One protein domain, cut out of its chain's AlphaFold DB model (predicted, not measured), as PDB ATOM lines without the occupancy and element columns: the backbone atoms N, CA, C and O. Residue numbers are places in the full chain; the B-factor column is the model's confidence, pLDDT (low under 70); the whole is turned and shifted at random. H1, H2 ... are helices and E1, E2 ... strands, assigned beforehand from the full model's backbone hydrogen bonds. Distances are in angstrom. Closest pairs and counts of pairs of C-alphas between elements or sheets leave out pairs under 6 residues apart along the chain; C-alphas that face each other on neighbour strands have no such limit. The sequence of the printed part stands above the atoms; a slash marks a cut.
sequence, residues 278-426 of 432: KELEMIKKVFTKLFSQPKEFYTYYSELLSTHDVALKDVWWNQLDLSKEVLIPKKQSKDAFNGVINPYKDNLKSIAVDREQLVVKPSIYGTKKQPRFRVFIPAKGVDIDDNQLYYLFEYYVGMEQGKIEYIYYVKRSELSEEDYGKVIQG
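This is residues 278 to 426 of the 432 residues of an uncharacterized protein of Lachnospiraceae bacterium (UniProt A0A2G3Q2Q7). A strongly twisted sheet of five strands curls round one long helix, H1, while the shorter H5 packs on the same face, over E4. The helical hairpin of H2 and H3, with short H4 next to it, makes a group at one side of the sheet. The printed part has 149 residues, with five named helices and five named strands in the order H1 H2 H3 H4 E1 E2 E3 E4 E5 H5; the class is mixed. The sheet is branched at E3, and its neighbour strands are antiparallel. The whole is compact, with a radius of gyration of the C-alphas of 15.3 A and spans of 43 by 35 by 21 A.

E3, residues 372 to 383, bends by 57 degrees at residue 380. On one side of it lie E1, residues 348 to 353, with N 352 and O 380 at 2.8 A, and E2, residues 359 to 362, with N 361 and O 374 at 2.9 A. On the other side lies E4, residues 388 to 400, with N 377 and O 393 at 2.8 A. E5, residues 403 to 415, bends by 71 degrees at residue 406 and pairs with E4, N 394 and O 411 being 2.9 A apart. E2, E3, E4 and E5 form a meander, each strand the antiparallel neighbour of the one before. The sheet curls round H1, residues 278 to 291; the closest C-alphas of H1 and E1 are those of Phe 291 and Val 353, 6.8 A apart. H5, residues 417 to 424, is on the same face at a height of 8.4 A over the sheet, and runs along E4 at 16 degrees on the local plane. H4, residues 333 to 337, stands at the sheet's level; its closest C-alpha to E5 is that of Ala 336, 4.5 A from that of Tyr 406. H2, residues 295 to 305, and H3, residues 309 to 319, form a helical hairpin and touch at Leu 304 and Leu 312, their closest C-alphas, 6.4 A apart, at a shallow tilt of 30 degrees, opposite ways. H3 also touches H4, and H1 and H3 are apart. Every O i to N i+4 pair is within hydrogen-bond range in H1, H2 and H5; H3 has 6 of 7, and H4 has 0 of 1, with 0 of 2 O i to N i+3 pairs.

E4 is 37.4 A long, E3 32.2 A, E5 31.2 A and H1 20.1 A. H1 begins at C-alpha 278 (185.004, 135.267, 251.386), and H5 ends at C-alpha 424 (177.828, 155.591, 249.940).

The C-alphas farthest apart, those of Lys 368 and Asp 385, are 47.0 A apart. The printed part has no cut; the link H3 to H4, residues 320 to 332, is long. The mean pLDDT of the printed part is 82.6, and residues 305 to 313, 328 to 341 and 345 to 346 are under 70.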
ATOM      1  N   LYS A 278     183.844 135.608 252.220       93.75
ATOM      2  CA  LYS A 278     185.004 135.267 251.386       93.75
ATOM      3  C   LYS A 278     184.880 135.830 249.966       93.75
ATOM      4  O   LYS A 278     185.858 136.356 249.441       93.75
ATOM      5  N   GLU A 279     183.706 135.707 249.349       94.56
ATOM      6  CA  GLU A 279     183.444 136.246 248.007       94.56
ATOM      7  C   GLU A 279     183.501 137.774 248.019       94.56
ATOM      8  O   GLU A 279     184.186 138.367 247.188       94.56
ATOM      9  N   LEU A 280     182.864 138.407 249.009       94.81
ATOM     10  CA  LEU A 280     182.874 139.858 249.187       94.81
ATOM     11  C   LEU A 280     184.301 140.400 249.325       94.81
ATOM     12  O   LEU A 280     184.684 141.320 248.604       94.81
ATOM     13  N   GLU A 281     185.103 139.808 250.211       94.19
ATOM     14  CA  GLU A 281     186.491 140.218 250.439       94.19
ATOM     15  C   GLU A 281     187.356 140.063 249.185       94.19
ATOM     16  O   GLU A 281     188.159 140.944 248.870       94.19
ATOM     17  N   MET A 282     187.172 138.969 248.441       94.31
ATOM     18  CA  MET A 282     187.886 138.723 247.191       94.31
ATOM     19  C   MET A 282     187.532 139.759 246.124       94.31
ATOM     20  O   MET A 282     188.430 140.355 245.526       94.31
ATOM     21  N   ILE A 283     186.238 139.997 245.908       94.50
ATOM     22  CA  ILE A 283     185.739 140.963 244.924       94.50
ATOM     23  C   ILE A 283     186.231 142.369 245.272       94.50
ATOM     24  O   ILE A 283     186.813 143.040 244.418       94.50
ATOM     25  N   LYS A 284     186.088 142.788 246.536       94.25
ATOM     26  CA  LYS A 284     186.597 144.074 247.030       94.25
ATOM     27  C   LYS A 284     188.098 144.215 246.771       94.25
ATOM     28  O   LYS A 284     188.523 145.202 246.178       94.25
ATOM     29  N   LYS A 285     188.901 143.212 247.145       92.12
ATOM     30  CA  LYS A 285     190.358 143.214 246.924       92.12
ATOM     31  C   LYS A 285     190.714 143.391 245.448       92.12
ATOM     32  O   LYS A 285     191.581 144.205 245.128       92.12
ATOM     33  N   VAL A 286     190.068 142.635 244.561       91.44
ATOM     34  CA  VAL A 286     190.342 142.677 243.117       91.44
ATOM     35  C   VAL A 286     190.009 144.050 242.543       91.44
ATOM     36  O   VAL A 286     190.866 144.655 241.900       91.44
ATOM     37  N   PHE A 287     188.830 144.599 242.833       91.75
ATOM     38  CA  PHE A 287     188.451 145.913 242.312       91.75
ATOM     39  C   PHE A 287     189.259 147.064 242.901       91.75
ATOM     40  O   PHE A 287     189.638 147.958 242.149       91.75
ATOM     41  N   THR A 288     189.603 147.041 244.189       90.56
ATOM     42  CA  THR A 288     190.508 148.052 244.759       90.56
ATOM     43  C   THR A 288     191.869 148.020 244.063       90.56
ATOM     44  O   THR A 288     192.387 149.074 243.697       90.56
ATOM     45  N   LYS A 289     192.436 146.828 243.815       89.62
ATOM     46  CA  LYS A 289     193.706 146.710 243.081       89.62
ATOM     47  C   LYS A 289     193.594 147.233 241.653       89.62
ATOM     48  O   LYS A 289     194.488 147.961 241.227       89.62
ATOM     49  N   LEU A 290     192.514 146.904 240.946       88.06
ATOM     50  CA  LEU A 290     192.256 147.411 239.600       88.06
ATOM     51  C   LEU A 290     192.178 148.944 239.611       88.06
ATOM     52  O   LEU A 290     193.027 149.593 239.016       88.06
ATOM     53  N   PHE A 291     191.261 149.537 240.373       89.19
ATOM     54  CA  PHE A 291     191.073 150.994 240.397       89.19
ATOM     55  C   PHE A 291     192.281 151.777 240.935       89.19
ATOM     56  O   PHE A 291     192.409 152.958 240.633       89.19
ATOM     57  N   SER A 292     193.184 151.139 241.687       88.06
ATOM     58  CA  SER A 292     194.453 151.755 242.101       88.06
ATOM     59  C   SER A 292     195.494 151.865 240.983       88.06
ATOM     60  O   SER A 292     196.489 152.571 241.147       88.06
ATOM     61  N   GLN A 293     195.303 151.163 239.861       87.19
ATOM     62  CA  GLN A 293     196.232 151.242 238.744       87.19
ATOM     63  C   GLN A 293     196.110 152.592 238.026       87.19
ATOM     64  O   GLN A 293     195.004 153.120 237.869       87.19
ATOM     65  N   PRO A 294     197.233 153.154 237.555       85.44
ATOM     66  CA  PRO A 294     197.215 154.399 236.808       85.44
ATOM     67  C   PRO A 294     196.686 154.175 235.382       85.44
ATOM     68  O   PRO A 294     196.621 153.045 234.888       85.44
ATOM     69  N   LYS A 295     196.316 155.252 234.685       83.75
ATOM     70  CA  LYS A 295     195.756 155.193 233.324       83.75
ATOM     71  C   LYS A 295     196.666 154.436 232.345       83.75
ATOM     72  O   LYS A 295     196.175 153.680 231.509       83.75
ATOM     73  N   GLU A 296     197.980 154.592 232.478       84.81
ATOM     74  CA  GLU A 296     198.998 153.968 231.627       84.81
ATOM     75  C   GLU A 296     198.945 152.438 231.689       84.81
ATOM     76  O   GLU A 296     199.130 151.781 230.664       84.81
ATOM     77  N   PHE A 297     198.631 151.866 232.857       85.06
ATOM     78  CA  PHE A 297     198.433 150.423 233.009       85.06
ATOM     79  C   PHE A 297     197.308 149.931 232.095       85.06
ATOM     80  O   PHE A 297     197.456 148.920 231.411       85.06
ATOM     81  N   TYR A 298     196.195 150.664 232.042       80.62
ATOM     82  CA  TYR A 298     195.036 150.297 231.234       80.62
ATOM     83  C   TYR A 298     195.256 150.511 229.739       80.62
ATOM     84  O   TYR A 298     194.781 149.702 228.940       80.62
ATOM     85  N   THR A 299     195.999 151.551 229.353       79.56
ATOM     86  CA  THR A 299     196.449 151.734 227.966       79.56
ATOM     87  C   THR A 299     197.312 150.552 227.525       79.56
ATOM     88  O   THR A 299     196.989 149.906 226.531       79.56
ATOM     89  N   TYR A 300     198.323 150.191 228.319       79.88
ATOM     90  CA  TYR A 300     199.185 149.038 228.054       79.88
ATOM     91  C   TYR A 300     198.400 147.716 228.002       79.88
ATOM     92  O   TYR A 300     198.553 146.923 227.073       79.88
ATOM     93  N   TYR A 301     197.501 147.493 228.962       77.19
ATOM     94  CA  TYR A 301     196.638 146.312 229.007       77.19
ATOM     95  C   TYR A 301     195.738 146.200 227.765       77.19
ATOM     96  O   TYR A 301     195.601 145.115 227.193       77.19
ATOM     97  N   SER A 302     195.155 147.314 227.311       75.69
ATOM     98  CA  SER A 302     194.322 147.362 226.103       75.69
ATOM     99  C   SER A 302     195.112 147.029 224.832       75.69
ATOM    100  O   SER A 302     194.581 146.368 223.939       75.69
ATOM    101  N   GLU A 303     196.373 147.453 224.738       76.69
ATOM    102  CA  GLU A 303     197.254 147.109 223.614       76.69
ATOM    103  C   GLU A 303     197.606 145.613 223.612       76.69
ATOM    104  O   GLU A 303     197.521 144.945 222.574       76.69
ATOM    105  N   LEU A 304     197.926 145.047 224.779       73.25
ATOM    106  CA  LEU A 304     198.234 143.620 224.922       73.25
ATOM    107  C   LEU A 304     197.051 142.717 224.567       73.25
ATOM    108  O   LEU A 304     197.235 141.717 223.867       73.25
ATOM    109  N   LEU A 305     195.841 143.088 224.992       69.44
ATOM    110  CA  LEU A 305     194.594 142.395 224.648       69.44
ATOM    111  C   LEU A 305     194.436 142.187 223.137       69.44
ATOM    112  O   LEU A 305     193.992 141.127 222.694       69.44
ATOM    113  N   SER A 306     194.840 143.180 222.344       65.75
ATOM    114  CA  SER A 306     194.717 143.147 220.885       65.75
ATOM    115  C   SER A 306     195.771 142.275 220.188       65.75
ATOM    116  O   SER A 306     195.630 141.990 219.000       65.75
ATOM    117  N   THR A 307     196.807 141.811 220.904       64.25
ATOM    118  CA  THR A 307     197.991 141.199 220.277       64.25
ATOM    119  C   THR A 307     198.469 139.863 220.879       64.25
ATOM    120  O   THR A 307     198.897 139.014 220.100       64.25
ATOM    121  N   HIS A 308     198.394 139.603 222.200       63.97
ATOM    122  CA  HIS A 308     199.064 138.435 222.825       63.97
ATOM    123  C   HIS A 308     198.359 137.862 224.084       63.97
ATOM    124  O   HIS A 308     198.442 138.437 225.167       63.97
ATOM    125  N   ASP A 309     197.771 136.657 223.999       62.62
ATOM    126  CA  ASP A 309     197.051 136.007 225.124       62.62
ATOM    127  C   ASP A 309     197.935 135.644 226.331       62.62
ATOM    128  O   ASP A 309     197.511 135.752 227.481       62.62
ATOM    129  N   VAL A 310     199.181 135.224 226.089       64.56
ATOM    130  CA  VAL A 310     200.118 134.829 227.156       64.56
ATOM    131  C   VAL A 310     200.524 136.036 228.011       64.56
ATOM    132  O   VAL A 310     200.524 135.944 229.236       64.56
ATOM    133  N   ALA A 311     200.770 137.186 227.377       65.19
ATOM    134  CA  ALA A 311     201.174 138.413 228.060       65.19
ATOM    135  C   ALA A 311     200.064 138.980 228.964       65.19
ATOM    136  O   ALA A 311     200.350 139.539 230.019       65.19
ATOM    137  N   LEU A 312     198.791 138.782 228.602       66.88
ATOM    138  CA  LEU A 312     197.652 139.173 229.438       66.88
ATOM    139  C   LEU A 312     197.661 138.453 230.790       66.88
ATOM    140  O   LEU A 312     197.423 139.050 231.840       66.88
ATOM    141  N   LYS A 313     197.971 137.159 230.759       68.88
ATOM    142  CA  LYS A 313     198.068 136.325 231.952       68.88
ATOM    143  C   LYS A 313     199.171 136.813 232.887       68.88
ATOM    144  O   LYS A 313     198.964 136.894 234.095       68.88
ATOM    145  N   ASP A 314     200.304 137.201 232.310       71.06
ATOM    146  CA  ASP A 314     201.437 137.745 233.051       71.06
ATOM    147  C   ASP A 314     201.112 139.095 233.702       71.06
ATOM    148  O   ASP A 314     201.573 139.348 234.813       71.06
ATOM    149  N   VAL A 315     200.271 139.940 233.096       72.94
ATOM    150  CA  VAL A 315     199.806 141.185 233.737       72.94
ATOM    151  C   VAL A 315     198.996 140.887 235.006       72.94
ATOM    152  O   VAL A 315     199.311 141.403 236.081       72.94
ATOM    153  N   TRP A 316     197.998 140.005 234.926       72.44
ATOM    154  CA  TRP A 316     197.175 139.629 236.085       72.44
ATOM    155  C   TRP A 316     197.969 138.929 237.192       72.44
ATOM    156  O   TRP A 316     197.710 139.126 238.383       72.44
ATOM    157  N   TRP A 317     198.935 138.099 236.809       73.44
ATOM    158  CA  TRP A 317     199.720 137.314 237.752       73.44
ATOM    159  C   TRP A 317     200.881 138.080 238.367       73.44
ATOM    160  O   TRP A 317     201.086 137.967 239.574       73.44
ATOM    161  N   ASN A 318     201.604 138.864 237.572       71.88
ATOM    162  CA  ASN A 318     202.864 139.472 237.991       71.88
ATOM    163  C   ASN A 318     202.720 140.958 238.329       71.88
ATOM    164  O   ASN A 318     203.387 141.424 239.246       71.88
ATOM    165  N   GLN A 319     201.867 141.707 237.620       74.25
ATOM    166  CA  GLN A 319     201.722 143.153 237.853       74.25
ATOM    167  C   GLN A 319     200.638 143.466 238.888       74.25
ATOM    168  O   GLN A 319     200.845 144.309 239.755       74.25
ATOM    169  N   LEU A 320     199.502 142.760 238.844       78.94
ATOM    170  CA  LEU A 320     198.413 142.961 239.809       78.94
ATOM    171  C   LEU A 320     198.545 142.102 241.074       78.94
ATOM    172  O   LEU A 320     197.910 142.416 242.083       78.94
ATOM    173  N   ASP A 321     199.353 141.035 241.055       83.50
ATOM    174  CA  ASP A 321     199.457 140.066 242.157       83.50
ATOM    175  C   ASP A 321     198.058 139.562 242.588       83.50
ATOM    176  O   ASP A 321     197.608 139.737 243.726       83.50
ATOM    177  N   LEU A 322     197.311 139.025 241.614       84.06
ATOM    178  CA  LEU A 322     195.945 138.502 241.777       84.06
ATOM    179  C   LEU A 322     195.829 137.008 241.425       84.06
ATOM    180  O   LEU A 322     194.737 136.480 241.230       84.06
ATOM    181  N   SER A 323     196.957 136.295 241.350       80.88
ATOM    182  CA  SER A 323     197.012 134.875 240.955       80.88
ATOM    183  C   SER A 323     196.259 133.923 241.901       80.88
ATOM    184  O   SER A 323     195.899 132.805 241.511       80.88
ATOM    185  N   LYS A 324     196.001 134.343 243.146       84.81
ATOM    186  CA  LYS A 324     195.237 133.563 244.134       84.81
ATOM    187  C   LYS A 324     193.733 133.814 244.042       84.81
ATOM    188  O   LYS A 324     192.960 132.925 244.393       84.81
ATOM    189  N   GLU A 325     193.338 134.984 243.562       88.31
ATOM    190  CA  GLU A 325     191.960 135.468 243.502       88.31
ATOM    191  C   GLU A 325     191.320 135.253 242.130       88.31
ATOM    192  O   GLU A 325     190.106 135.099 242.056       88.31
ATOM    193  N   VAL A 326     192.116 135.222 241.059       82.56
ATOM    194  CA  VAL A 326     191.628 135.165 239.677       82.56
ATOM    195  C   VAL A 326     192.063 133.867 238.998       82.56
ATOM    196  O   VAL A 326     193.226 133.455 239.056       82.56
ATOM    197  N   LEU A 327     191.112 133.216 238.339       80.00
ATOM    198  CA  LEU A 327     191.306 132.094 237.435       80.00
ATOM    199  C   LEU A 327     191.204 132.619 235.998       80.00
ATOM    200  O   LEU A 327     190.190 133.192 235.626       80.00
ATOM    201  N   ILE A 328     192.253 132.428 235.192       69.56
ATOM    202  CA  ILE A 328     192.258 132.818 233.772       69.56
ATOM    203  C   ILE A 328     192.328 131.545 232.920       69.56
ATOM    204  O   ILE A 328     193.414 130.945 232.820       69.56
ATOM    205  N   PRO A 329     191.209 131.116 232.308       62.94
ATOM    206  CA  PRO A 329     191.177 129.966 231.411       62.94
ATOM    207  C   PRO A 329     192.065 130.195 230.185       62.94
ATOM    208  O   PRO A 329     192.070 131.270 229.585       62.94
ATOM    209  N   LYS A 330     192.816 129.167 229.768       57.91
ATOM    210  CA  LYS A 330     193.796 129.285 228.667       57.91
ATOM    211  C   LYS A 330     193.175 129.601 227.299       57.91
ATOM    212  O   LYS A 330     193.881 130.123 226.447       57.91
ATOM    213  N   LYS A 331     191.908 129.240 227.062       56.31
ATOM    214  CA  LYS A 331     191.247 129.361 225.749       56.31
ATOM    215  C   LYS A 331     190.361 130.607 225.601       56.31
ATOM    216  O   LYS A 331     189.906 130.863 224.496       56.31
ATOM    217  N   GLN A 332     190.110 131.349 226.684       58.00
ATOM    218  CA  GLN A 332     189.107 132.431 226.729       58.00
ATOM    219  C   GLN A 332     189.599 133.675 227.491       58.00
ATOM    220  O   GLN A 332     188.810 134.537 227.863       58.00
ATOM    221  N   SER A 333     190.912 133.794 227.727       60.03
ATOM    222  CA  SER A 333     191.513 134.901 228.487       60.03
ATOM    223  C   SER A 333     191.195 136.278 227.908       60.03
ATOM    224  O   SER A 333     191.008 137.226 228.668       60.03
ATOM    225  N   LYS A 334     191.108 136.378 226.573       60.81
ATOM    226  CA  LYS A 334     190.646 137.586 225.890       60.81
ATOM    227  C   LYS A 334     189.215 137.906 226.266       60.81
ATOM    228  O   LYS A 334     189.009 139.002 226.737       60.81
ATOM    229  N   ASP A 335     188.267 136.985 226.135       61.00
ATOM    230  CA  ASP A 335     186.840 137.274 226.335       61.00
ATOM    231  C   ASP A 335     186.466 137.504 227.807       61.00
ATOM    232  O   ASP A 335     185.671 138.392 228.106       61.00
ATOM    233  N   ALA A 336     187.098 136.778 228.734       59.69
ATOM    234  CA  ALA A 336     186.827 136.879 230.172       59.69
ATOM    235  C   ALA A 336     187.203 138.246 230.782       59.69
ATOM    236  O   ALA A 336     186.670 138.630 231.827       59.69
ATOM    237  N   PHE A 337     188.124 138.974 230.140       65.38
ATOM    238  CA  PHE A 337     188.644 140.254 230.630       65.38
ATOM    239  C   PHE A 337     188.865 141.292 229.506       65.38
ATOM    240  O   PHE A 337     189.627 142.251 229.698       65.38
ATOM    241  N   ASN A 338     188.248 141.102 228.328       53.09
ATOM    242  CA  ASN A 338     188.440 141.943 227.134       53.09
ATOM    243  C   ASN A 338     187.994 143.366 227.426       53.09
ATOM    244  O   ASN A 338     186.927 143.490 227.995       53.09
ATOM    245  N   GLY A 339     188.746 144.402 227.025       55.62
ATOM    246  CA  GLY A 339     188.361 145.825 226.852       55.62
ATOM    247  C   GLY A 339     187.544 146.563 227.936       55.62
ATOM    248  O   GLY A 339     187.189 147.726 227.754       55.62
ATOM    249  N   VAL A 340     187.190 145.909 229.039       57.31
ATOM    250  CA  VAL A 340     185.928 146.158 229.758       57.31
ATOM    251  C   VAL A 340     186.190 146.139 231.282       57.31
ATOM    252  O   VAL A 340     185.309 145.898 232.092       57.31
ATOM    253  N   ILE A 341     187.425 146.424 231.710       65.31
ATOM    254  CA  ILE A 341     187.775 146.659 233.130       65.31
ATOM    255  C   ILE A 341     188.318 148.074 233.340       65.31
ATOM    256  O   ILE A 341     188.461 148.510 234.474       65.31
ATOM    257  N   ASN A 342     188.574 148.815 232.257       73.94
ATOM    258  CA  ASN A 342     189.176 150.137 232.328       73.94
ATOM    259  C   ASN A 342     188.242 151.143 233.039       73.94
ATOM    260  O   ASN A 342     187.198 151.492 232.476       73.94
ATOM    261  N   PRO A 343     188.617 151.644 234.231       74.44
ATOM    262  CA  PRO A 343     187.851 152.654 234.942       74.44
ATOM    263  C   PRO A 343     188.091 154.070 234.378       74.44
ATOM    264  O   PRO A 343     187.317 154.983 234.658       74.44
ATOM    265  N   TYR A 344     189.112 154.265 233.535       72.38
ATOM    266  CA  TYR A 344     189.455 155.534 232.889       72.38
ATOM    267  C   TYR A 344     188.875 155.607 231.464       72.38
ATOM    268  O   TYR A 344     189.530 155.213 230.495       72.38
ATOM    269  N   LYS A 345     187.656 156.145 231.320       66.94
ATOM    270  CA  LYS A 345     187.050 156.494 230.014       66.94
ATOM    271  C   LYS A 345     186.934 158.009 229.831       66.94
ATOM    272  O   LYS A 345     186.500 158.683 230.763       66.94
ATOM    273  N   ASP A 346     187.300 158.488 228.637       61.44
ATOM    274  CA  ASP A 346     187.143 159.854 228.107       61.44
ATOM    275  C   ASP A 346     187.420 160.975 229.128       61.44
ATOM    276  O   ASP A 346     186.498 161.609 229.625       61.44
ATOM    277  N   ASN A 347     188.711 161.241 229.391       70.44
ATOM    278  CA  ASN A 347     189.232 162.452 230.064       70.44
ATOM    279  C   ASN A 347     189.358 162.468 231.601       70.44
ATOM    280  O   ASN A 347     189.355 163.541 232.195       70.44
ATOM    281  N   LEU A 348     189.583 161.327 232.261       82.06
ATOM    282  CA  LEU A 348     189.958 161.315 233.687       82.06
ATOM    283  C   LEU A 348     191.481 161.395 233.903       82.06
ATOM    284  O   LEU A 348     192.234 160.651 233.266       82.06
ATOM    285  N   LYS A 349     191.914 162.268 234.827       83.44
ATOM    286  CA  LYS A 349     193.277 162.334 235.394       83.44
ATOM    287  C   LYS A 349     193.475 161.311 236.508       83.44
ATOM    288  O   LYS A 349     194.517 160.668 236.569       83.44
ATOM    289  N   SER A 350     192.492 161.163 237.393       87.31
ATOM    290  CA  SER A 350     192.553 160.217 238.511       87.31
ATOM    291  C   SER A 350     191.170 159.681 238.853       87.31
ATOM    292  O   SER A 350     190.157 160.318 238.559       87.31
ATOM    293  N   ILE A 351     191.139 158.500 239.468       89.69
ATOM    294  CA  ILE A 351     189.936 157.914 240.041       89.69
ATOM    295  C   ILE A 351     190.280 157.242 241.368       89.69
ATOM    296  O   ILE A 351     191.287 156.549 241.485       89.69
ATOM    297  N   ALA A 352     189.447 157.466 242.372       88.62
ATOM    298  CA  ALA A 352     189.583 156.893 243.697       88.62
ATOM    299  C   ALA A 352     188.303 156.148 244.073       88.62
ATOM    300  O   ALA A 352     187.192 156.622 243.828       88.62
ATOM    301  N   VAL A 353     188.480 154.987 244.697       91.88
ATOM    302  CA  VAL A 353     187.398 154.152 245.224       91.88
ATOM    303  C   VAL A 353     187.681 153.832 246.681       91.88
ATOM    304  O   VAL A 353     188.828 153.584 247.055       91.88
ATOM    305  N   ASP A 354     186.636 153.814 247.497       90.94
ATOM    306  CA  ASP A 354     186.711 153.331 248.870       90.94
ATOM    307  C   ASP A 354     186.250 151.877 248.903       90.94
ATOM    308  O   ASP A 354     185.109 151.567 248.560       90.94
ATOM    309  N   ARG A 355     187.145 150.985 249.336       90.62
ATOM    310  CA  ARG A 355     186.901 149.545 249.443       90.62
ATOM    311  C   ARG A 355     185.621 149.226 250.217       90.62
ATOM    312  O   ARG A 355     184.924 148.274 249.857       90.62
ATOM    313  N   GLU A 356     185.313 149.983 251.266       90.69
ATOM    314  CA  GLU A 356     184.158 149.688 252.116       90.69
ATOM    315  C   GLU A 356     182.825 150.098 251.496       90.69
ATOM    316  O   GLU A 356     181.796 149.535 251.858       90.69
ATOM    317  N   GLN A 357     182.855 150.978 250.495       90.94
ATOM    318  CA  GLN A 357     181.673 151.477 249.789       90.94
ATOM    319  C   GLN A 357     181.285 150.615 248.576       90.94
ATOM    320  O   GLN A 357     180.271 150.873 247.933       90.94
ATOM    321  N   LEU A 358     182.077 149.589 248.240       92.00
ATOM    322  CA  LEU A 358     181.742 148.650 247.168       92.00
ATOM    323  C   LEU A 358     180.538 147.795 247.570       92.00
ATOM    324  O   LEU A 358     180.574 147.082 248.577       92.00
ATOM    325  N   VAL A 359     179.511 147.791 246.722       92.12
ATOM    326  CA  VAL A 359     178.298 146.995 246.920       92.12
ATOM    327  C   VAL A 359     178.327 145.788 245.992       92.12
ATOM    328  O   VAL A 359     178.424 145.925 244.774       92.12
ATOM    329  N   VAL A 360     178.205 144.590 246.562       93.38
ATOM    330  CA  VAL A 360     178.175 143.322 245.821       93.38
ATOM    331  C   VAL A 360     176.812 142.671 246.020       93.38
ATOM    332  O   VAL A 360     176.477 142.263 247.131       93.38
ATOM    333  N   LYS A 361     176.023 142.564 244.948       92.94
ATOM    334  CA  LYS A 361     174.706 141.915 244.958       92.94
ATOM    335  C   LYS A 361     174.770 140.602 244.165       92.94
ATOM    336  O   LYS A 361     175.243 140.621 243.025       92.94
ATOM    337  N   PRO A 362     174.305 139.463 244.709       93.31
ATOM    338  CA  PRO A 362     174.151 138.236 243.933       93.31
ATOM    339  C   PRO A 362     173.305 138.449 242.677       93.31
ATOM    340  O   PRO A 362     172.340 139.213 242.662       93.31
ATOM    341  N   SER A 363     173.688 137.775 241.600       89.31
ATOM    342  CA  SER A 363     173.024 137.855 240.305       89.31
ATOM    343  C   SER A 363     172.061 136.689 240.119       89.31
ATOM    344  O   SER A 363     172.358 135.557 240.503       89.31
ATOM    345  N   ILE A 364     170.939 136.938 239.437       86.19
ATOM    346  CA  ILE A 364     170.008 135.873 239.042       86.19
ATOM    347  C   ILE A 364     170.661 134.856 238.103       86.19
ATOM    348  O   ILE A 364     170.175 133.744 238.010       86.19
ATOM    349  N   TYR A 365     171.758 135.203 237.423       84.75
ATOM    350  CA  TYR A 365     172.483 134.287 236.539       84.75
ATOM    351  C   TYR A 365     173.444 133.354 237.298       84.75
ATOM    352  O   TYR A 365     174.048 132.480 236.682       84.75
ATOM    353  N   GLY A 366     173.562 133.499 238.625       85.81
ATOM    354  CA  GLY A 366     174.339 132.606 239.486       85.81
ATOM    355  C   GLY A 366     173.720 131.221 239.646       85.81
ATOM    356  O   GLY A 366     172.494 131.082 239.708       85.81
ATOM    357  N   THR A 367     174.571 130.204 239.724       89.31
ATOM    358  CA  THR A 367     174.214 128.843 240.145       89.31
ATOM    359  C   THR A 367     174.874 128.527 241.487       89.31
ATOM    360  O   THR A 367     175.656 129.328 242.012       89.31
ATOM    361  N   LYS A 368     174.573 127.358 242.053       89.19
ATOM    362  CA  LYS A 368     175.213 126.857 243.274       89.19
ATOM    363  C   LYS A 368     176.730 126.743 243.129       89.19
ATOM    364  O   LYS A 368     177.457 127.086 244.061       89.19
ATOM    365  N   LYS A 369     177.211 126.255 241.984       85.12
ATOM    366  CA  LYS A 369     178.648 126.058 241.721       85.12
ATOM    367  C   LYS A 369     179.341 127.269 241.125       85.12
ATOM    368  O   LYS A 369     180.544 127.440 241.336       85.12
ATOM    369  N   GLN A 370     178.600 128.084 240.385       84.81
ATOM    370  CA  GLN A 370     179.119 129.255 239.697       84.81
ATOM    371  C   GLN A 370     178.395 130.512 240.196       84.81
ATOM    372  O   GLN A 370     177.473 131.015 239.540       84.81
ATOM    373  N   PRO A 371     178.789 131.041 241.371       89.69
ATOM    374  CA  PRO A 371     178.259 132.297 241.875       89.69
ATOM    375  C   PRO A 371     178.558 133.430 240.895       89.69
ATOM    376  O   PRO A 371     179.693 133.607 240.445       89.69
ATOM    377  N   ARG A 372     177.535 134.218 240.572       89.56
ATOM    378  CA  ARG A 372     177.657 135.413 239.732       89.56
ATOM    379  C   ARG A 372     177.141 136.617 240.517       89.56
ATOM    380  O   ARG A 372     176.176 136.493 241.272       89.56
ATOM    381  N   PHE A 373     177.746 137.782 240.320       92.12
ATOM    382  CA  PHE A 373     177.457 138.999 241.084       92.12
ATOM    383  C   PHE A 373     177.341 140.221 240.176       92.12
ATOM    384  O   PHE A 373     177.992 140.291 239.135       92.12
ATOM    385  N   ARG A 374     176.542 141.200 240.607       92.00
ATOM    386  CA  ARG A 374     176.627 142.595 240.167       92.00
ATOM    387  C   ARG A 374     177.403 143.375 241.216       92.00
ATOM    388  O   ARG A 374     177.080 143.308 242.401       92.00
ATOM    389  N   VAL A 375     178.421 144.094 240.779       92.31
ATOM    390  CA  VAL A 375     179.304 144.882 241.633       92.31
ATOM    391  C   VAL A 375     179.150 146.341 241.257       92.31
ATOM    392  O   VAL A 375     179.358 146.714 240.104       92.31
ATOM    393  N   PHE A 376     178.775 147.149 242.239       93.25
ATOM    394  CA  PHE A 376     178.587 148.583 242.105       93.25
ATOM    395  C   PHE A 376     179.709 149.292 242.853       93.25
ATOM    396  O   PHE A 376     179.954 149.016 244.031       93.25
ATOM    397  N   ILE A 377     180.412 150.175 242.151       93.31
ATOM    398  CA  ILE A 377     181.624 150.831 242.636       93.31
ATOM    399  C   ILE A 377     181.418 152.341 242.549       93.31
ATOM    400  O   ILE A 377     181.556 152.917 241.463       93.31
ATOM    401  N   PRO A 378     181.069 152.984 243.672       94.00
ATOM    402  CA  PRO A 378     181.073 154.432 243.777       94.00
ATOM    403  C   PRO A 378     182.516 154.926 243.692       94.00
ATOM    404  O   PRO A 378     183.395 154.442 244.408       94.00
ATOM    405  N   ALA A 379     182.770 155.893 242.821       92.38
ATOM    406  CA  ALA A 379     184.102 156.428 242.599       92.38
ATOM    407  C   ALA A 379     184.093 157.955 242.549       92.38
ATOM    408  O   ALA A 379     183.160 158.567 242.028       92.38
ATOM    409  N   LYS A 380     185.170 158.559 243.053       92.69
ATOM    410  CA  LYS A 380     185.468 159.988 242.900       92.69
ATOM    411  C   LYS A 380     186.559 160.141 241.854       92.69
ATOM    412  O   LYS A 380     187.634 159.565 242.006       92.69
ATOM    413  N   GLY A 381     186.276 160.874 240.791       89.94
ATOM    414  CA  GLY A 381     187.213 161.168 239.716       89.94
ATOM    415  C   GLY A 381     187.637 162.630 239.705       89.94
ATOM    416  O   GLY A 381     186.953 163.492 240.255       89.94
ATOM    417  N   VAL A 382     188.755 162.896 239.040       90.19
ATOM    418  CA  VAL A 382     189.159 164.243 238.620       90.19
ATOM    419  C   VAL A 382     189.377 164.209 237.114       90.19
ATOM    420  O   VAL A 382     190.080 163.314 236.628       90.19
ATOM    421  N   ASP A 383     188.766 165.130 236.375       89.31
ATOM    422  CA  ASP A 383     188.930 165.228 234.922       89.31
ATOM    423  C   ASP A 383     190.216 165.967 234.511       89.31
ATOM    424  O   ASP A 383     191.017 166.392 235.344       89.31
ATOM    425  N   ILE A 384     190.458 166.093 233.204       86.69
ATOM    426  CA  ILE A 384     191.614 166.827 232.664       86.69
ATOM    427  C   ILE A 384     191.613 168.324 232.984       86.69
ATOM    428  O   ILE A 384     192.691 168.920 232.984       86.69
ATOM    429  N   ASP A 385     190.461 168.897 233.312       90.00
ATOM    430  CA  ASP A 385     190.273 170.312 233.630       90.00
ATOM    431  C   ASP A 385     190.262 170.567 235.154       90.00
ATOM    432  O   ASP A 385     189.980 171.676 235.597       90.00
ATOM    433  N   ASP A 386     190.630 169.554 235.952       89.44
ATOM    434  CA  ASP A 386     190.675 169.573 237.420       89.44
ATOM    435  C   ASP A 386     189.300 169.718 238.102       89.44
ATOM    436  O   ASP A 386     189.217 170.067 239.284       89.44
ATOM    437  N   ASN A 387     188.213 169.377 237.403       91.25
ATOM    438  CA  ASN A 387     186.887 169.271 238.005       91.25
ATOM    439  C   ASN A 387     186.726 167.931 238.724       91.25
ATOM    440  O   ASN A 387     187.143 166.876 238.237       91.25
ATOM    441  N   GLN A 388     186.064 167.969 239.879       92.19
ATOM    442  CA  GLN A 388     185.695 166.769 240.617       92.19
ATOM    443  C   GLN A 388     184.416 166.162 240.037       92.19
ATOM    444  O   GLN A 388     183.407 166.847 239.893       92.19
ATOM    445  N   LEU A 389     184.460 164.863 239.754       91.88
ATOM    446  CA  LEU A 389     183.354 164.095 239.190       91.88
ATOM    447  C   LEU A 389     183.028 162.906 240.092       91.88
ATOM    448  O   LEU A 389     183.906 162.341 240.748       91.88
ATOM    449  N   TYR A 390     181.764 162.499 240.105       93.38
ATOM    450  CA  TYR A 390     181.301 161.349 240.870       93.38
ATOM    451  C   TYR A 390     180.701 160.324 239.923       93.38
ATOM    452  O   TYR A 390     179.921 160.663 239.039       93.38
ATOM    453  N   TYR A 391     181.066 159.061 240.101       91.69
ATOM    454  CA  TYR A 391     180.626 157.986 239.223       91.69
ATOM    455  C   TYR A 391     180.108 156.793 240.006       91.69
ATOM    456  O   TYR A 391     180.615 156.468 241.080       91.69
ATOM    457  N   LEU A 392     179.169 156.079 239.397       92.31
ATOM    458  CA  LEU A 392     178.844 154.706 239.742       92.31
ATOM    459  C   LEU A 392     179.241 153.795 238.588       92.31
ATOM    460  O   LEU A 392     178.660 153.866 237.502       92.31
ATOM    461  N   PHE A 393     180.216 152.926 238.827       90.88
ATOM    462  CA  PHE A 393     180.552 151.863 237.891       90.88
ATOM    463  C   PHE A 393     179.781 150.601 238.245       90.88
ATOM    464  O   PHE A 393     179.679 150.233 239.414       90.88
ATOM    465  N   GLU A 394     179.283 149.916 237.227       89.88
ATOM    466  CA  GLU A 394     178.622 148.630 237.366       89.88
ATOM    467  C   GLU A 394     179.405 147.558 236.608       89.88
ATOM    468  O   GLU A 394     179.726 147.731 235.430       89.88
ATOM    469  N   TYR A 395     179.668 146.435 237.275       87.88
ATOM    470  CA  TYR A 395     180.328 145.264 236.710       87.88
ATOM    471  C   TYR A 395     179.523 143.991 236.987       87.88
ATOM    472  O   TYR A 395     178.949 143.833 238.061       87.88
ATOM    473  N   TYR A 396     179.548 143.041 236.057       87.12
ATOM    474  CA  TYR A 396     179.256 141.638 236.318       87.12
ATOM    475  C   TYR A 396     180.543 140.897 236.659       87.12
ATOM    476  O   TYR A 396     181.561 141.051 235.984       87.12
ATOM    477  N   VAL A 397     180.486 140.068 237.695       87.69
ATOM    478  CA  VAL A 397     181.587 139.192 238.100       87.69
ATOM    479  C   VAL A 397     181.095 137.764 238.116       87.69
ATOM    480  O   VAL A 397     180.079 137.466 238.751       87.69
ATOM    481  N   GLY A 398     181.835 136.880 237.459       86.31
ATOM    482  CA  GLY A 398     181.630 135.450 237.584       86.31
ATOM    483  C   GLY A 398     182.716 134.795 238.399       86.31
ATOM    484  O   GLY A 398     183.893 135.118 238.251       86.31
ATOM    485  N   MET A 399     182.310 133.868 239.260       86.75
ATOM    486  CA  MET A 399     183.225 133.041 240.027       86.75
ATOM    487  C   MET A 399     183.080 131.567 239.670       86.75
ATOM    488  O   MET A 399     181.976 131.096 239.400       86.75
ATOM    489  N   GLU A 400     184.199 130.856 239.712       82.31
ATOM    490  CA  GLU A 400     184.291 129.406 239.575       82.31
ATOM    491  C   GLU A 400     185.393 128.889 240.513       82.31
ATOM    492  O   GLU A 400     186.416 129.546 240.720       82.31
ATOM    493  N   GLN A 401     185.158 127.742 241.161       82.06
ATOM    494  CA  GLN A 401     186.092 127.140 242.130       82.06
ATOM    495  C   GLN A 401     186.553 128.123 243.233       82.06
ATOM    496  O   GLN A 401     187.677 128.066 243.737       82.06
ATOM    497  N   GLY A 402     185.670 129.051 243.618       85.50
ATOM    498  CA  GLY A 402     185.952 130.074 244.625       85.50
ATOM    499  C   GLY A 402     186.972 131.133 244.195       85.50
ATOM    500  O   GLY A 402     187.557 131.761 245.076       85.50
ATOM    501  N   LYS A 403     187.192 131.318 242.889       88.25
ATOM    502  CA  LYS A 403     188.012 132.376 242.280       88.25
ATOM    503  C   LYS A 403     187.187 133.179 241.280       88.25
ATOM    504  O   LYS A 403     186.209 132.667 240.750       88.25
ATOM    505  N   ILE A 404     187.588 134.416 241.007       87.69
ATOM    506  CA  ILE A 404     187.013 135.223 239.929       87.69
ATOM    507  C   ILE A 404     187.485 134.667 238.592       87.69
ATOM    508  O   ILE A 404     188.678 134.545 238.349       87.69
ATOM    509  N   GLU A 405     186.536 134.348 237.735       81.12
ATOM    510  CA  GLU A 405     186.756 133.735 236.432       81.12
ATOM    511  C   GLU A 405     186.620 134.756 235.298       81.12
ATOM    512  O   GLU A 405     187.357 134.700 234.316       81.12
ATOM    513  N   TYR A 406     185.716 135.726 235.457       79.75
ATOM    514  CA  TYR A 406     185.546 136.835 234.525       79.75
ATOM    515  C   TYR A 406     185.082 138.107 235.233       79.75
ATOM    516  O   TYR A 406     184.430 138.061 236.285       79.75
ATOM    517  N   ILE A 407     185.381 139.251 234.615       82.19
ATOM    518  CA  ILE A 407     184.886 140.570 235.022       82.19
ATOM    519  C   ILE A 407     184.425 141.325 233.781       82.19
ATOM    520  O   ILE A 407     185.179 141.493 232.827       82.19
ATOM    521  N   TYR A 408     183.202 141.841 233.836       79.56
ATOM    522  CA  TYR A 408     182.559 142.530 232.730       79.56
ATOM    523  C   TYR A 408     181.956 143.867 233.189       79.56
ATOM    524  O   TYR A 408     180.924 143.890 233.845       79.56
ATOM    525  N   TYR A 409     182.572 145.001 232.862       82.06
ATOM    526  CA  TYR A 409     181.947 146.328 232.911       82.06
ATOM    527  C   TYR A 409     180.641 146.394 232.117       82.06
ATOM    528  O   TYR A 409     180.589 146.183 230.906       82.06
ATOM    529  N   VAL A 410     179.589 146.781 232.824       80.69
ATOM    530  CA  VAL A 410     178.243 146.993 232.301       80.69
ATOM    531  C   VAL A 410     178.089 148.437 231.855       80.69
ATOM    532  O   VAL A 410     177.808 148.704 230.688       80.69
ATOM    533  N   LYS A 411     178.266 149.377 232.788       85.19
ATOM    534  CA  LYS A 411     178.059 150.806 232.551       85.19
ATOM    535  C   LYS A 411     178.746 151.674 233.602       85.19
ATOM    536  O   LYS A 411     179.151 151.199 234.661       85.19
ATOM    537  N   ARG A 412     178.822 152.964 233.289       87.12
ATOM    538  CA  ARG A 412     179.228 154.060 234.168       87.12
ATOM    539  C   ARG A 412     178.115 155.091 234.118       87.12
ATOM    540  O   ARG A 412     177.748 155.519 233.026       87.12
ATOM    541  N   SER A 413     177.634 155.490 235.281       89.94
ATOM    542  CA  SER A 413     176.714 156.613 235.442       89.94
ATOM    543  C   SER A 413     177.446 157.738 236.159       89.94
ATOM    544  O   SER A 413     178.147 157.478 237.135       89.94
ATOM    545  N   GLU A 414     177.325 158.961 235.658       90.19
ATOM    546  CA  GLU A 414     177.744 160.156 236.392       90.19
ATOM    547  C   GLU A 414     176.695 160.472 237.459       90.19
ATOM    548  O   GLU A 414     175.501 160.288 237.229       90.19
ATOM    549  N   LEU A 415     177.152 160.874 238.638       91.44
ATOM    550  CA  LEU A 415     176.316 161.193 239.785       91.44
ATOM    551  C   LEU A 415     176.498 162.661 240.157       91.44
ATOM    552  O   LEU A 415     177.597 163.210 240.053       91.44
ATOM    553  N   SER A 416     175.437 163.265 240.686       92.31
ATOM    554  CA  SER A 416     175.596 164.468 241.496       92.31
ATOM    555  C   SER A 416     176.355 164.131 242.789       92.31
ATOM    556  O   SER A 416     176.400 162.976 243.224       92.31
ATOM    557  N   GLU A 417     176.941 165.137 243.443       92.12
ATOM    558  CA  GLU A 417     177.562 164.945 244.762       92.12
ATOM    559  C   GLU A 417     176.554 164.426 245.799       92.12
ATOM    560  O   GLU A 417     176.890 163.574 246.624       92.12
ATOM    561  N   GLU A 418     175.307 164.902 245.725       91.38
ATOM    562  CA  GLU A 418     174.222 164.467 246.602       91.38
ATOM    563  C   GLU A 418     173.914 162.978 246.403       91.38
ATOM    564  O   GLU A 418     173.884 162.217 247.372       91.38
ATOM    565  N   ASP A 419     173.749 162.535 245.155       91.12
ATOM    566  CA  ASP A 419     173.431 161.138 244.847       91.12
ATOM    567  C   ASP A 419     174.601 160.208 245.158       91.12
ATOM    568  O   ASP A 419     174.401 159.097 245.648       91.12
ATOM    569  N   TYR A 420     175.836 160.671 244.956       90.88
ATOM    570  CA  TYR A 420     177.015 159.960 245.435       90.88
ATOM    571  C   TYR A 420     176.971 159.782 246.958       90.88
ATOM    572  O   TYR A 420     177.197 158.675 247.447       90.88
ATOM    573  N   GLY A 421     176.620 160.836 247.703       88.81
ATOM    574  CA  GLY A 421     176.428 160.801 249.154       88.81
ATOM    575  C   GLY A 421     175.387 159.772 249.607       88.81
ATOM    576  O   GLY A 421     175.631 159.038 250.565       88.81
ATOM    577  N   LYS A 422     174.266 159.663 248.888       88.75
ATOM    578  CA  LYS A 422     173.213 158.663 249.146       88.75
ATOM    579  C   LYS A 422     173.705 157.238 248.903       88.75
ATOM    580  O   LYS A 422     173.536 156.363 249.752       88.75
ATOM    581  N   VAL A 423     174.394 157.008 247.783       86.62
ATOM    582  CA  VAL A 423     174.919 155.680 247.425       86.62
ATOM    583  C   VAL A 423     175.909 155.167 248.465       86.62
ATOM    584  O   VAL A 423     175.822 154.009 248.871       86.62
ATOM    585  N   ILE A 424     176.836 156.007 248.932       87.75
ATOM    586  CA  ILE A 424     177.828 155.591 249.940       87.75
ATOM    587  C   ILE A 424     177.206 155.355 251.325       87.75
ATOM    588  O   ILE A 424     177.806 154.670 252.150       87.75
ATOM    589  N   GLN A 425     176.009 155.894 251.577       84.50
ATOM    590  CA  GLN A 425     175.203 155.621 252.773       84.50
ATOM    591  C   GLN A 425     174.318 154.371 252.619       84.50
ATOM    592  O   GLN A 425     173.657 153.966 253.573       84.50
ATOM    593  N   GLY A 426     174.345 153.722 251.450       76.75
ATOM    594  CA  GLY A 426     173.586 152.506 251.165       76.75
ATOM    595  C   GLY A 426     172.139 152.753 250.736       76.75
ATOM    596  O   GLY A 426     171.352 151.807 250.720       76.75
TER     597      GLY A 426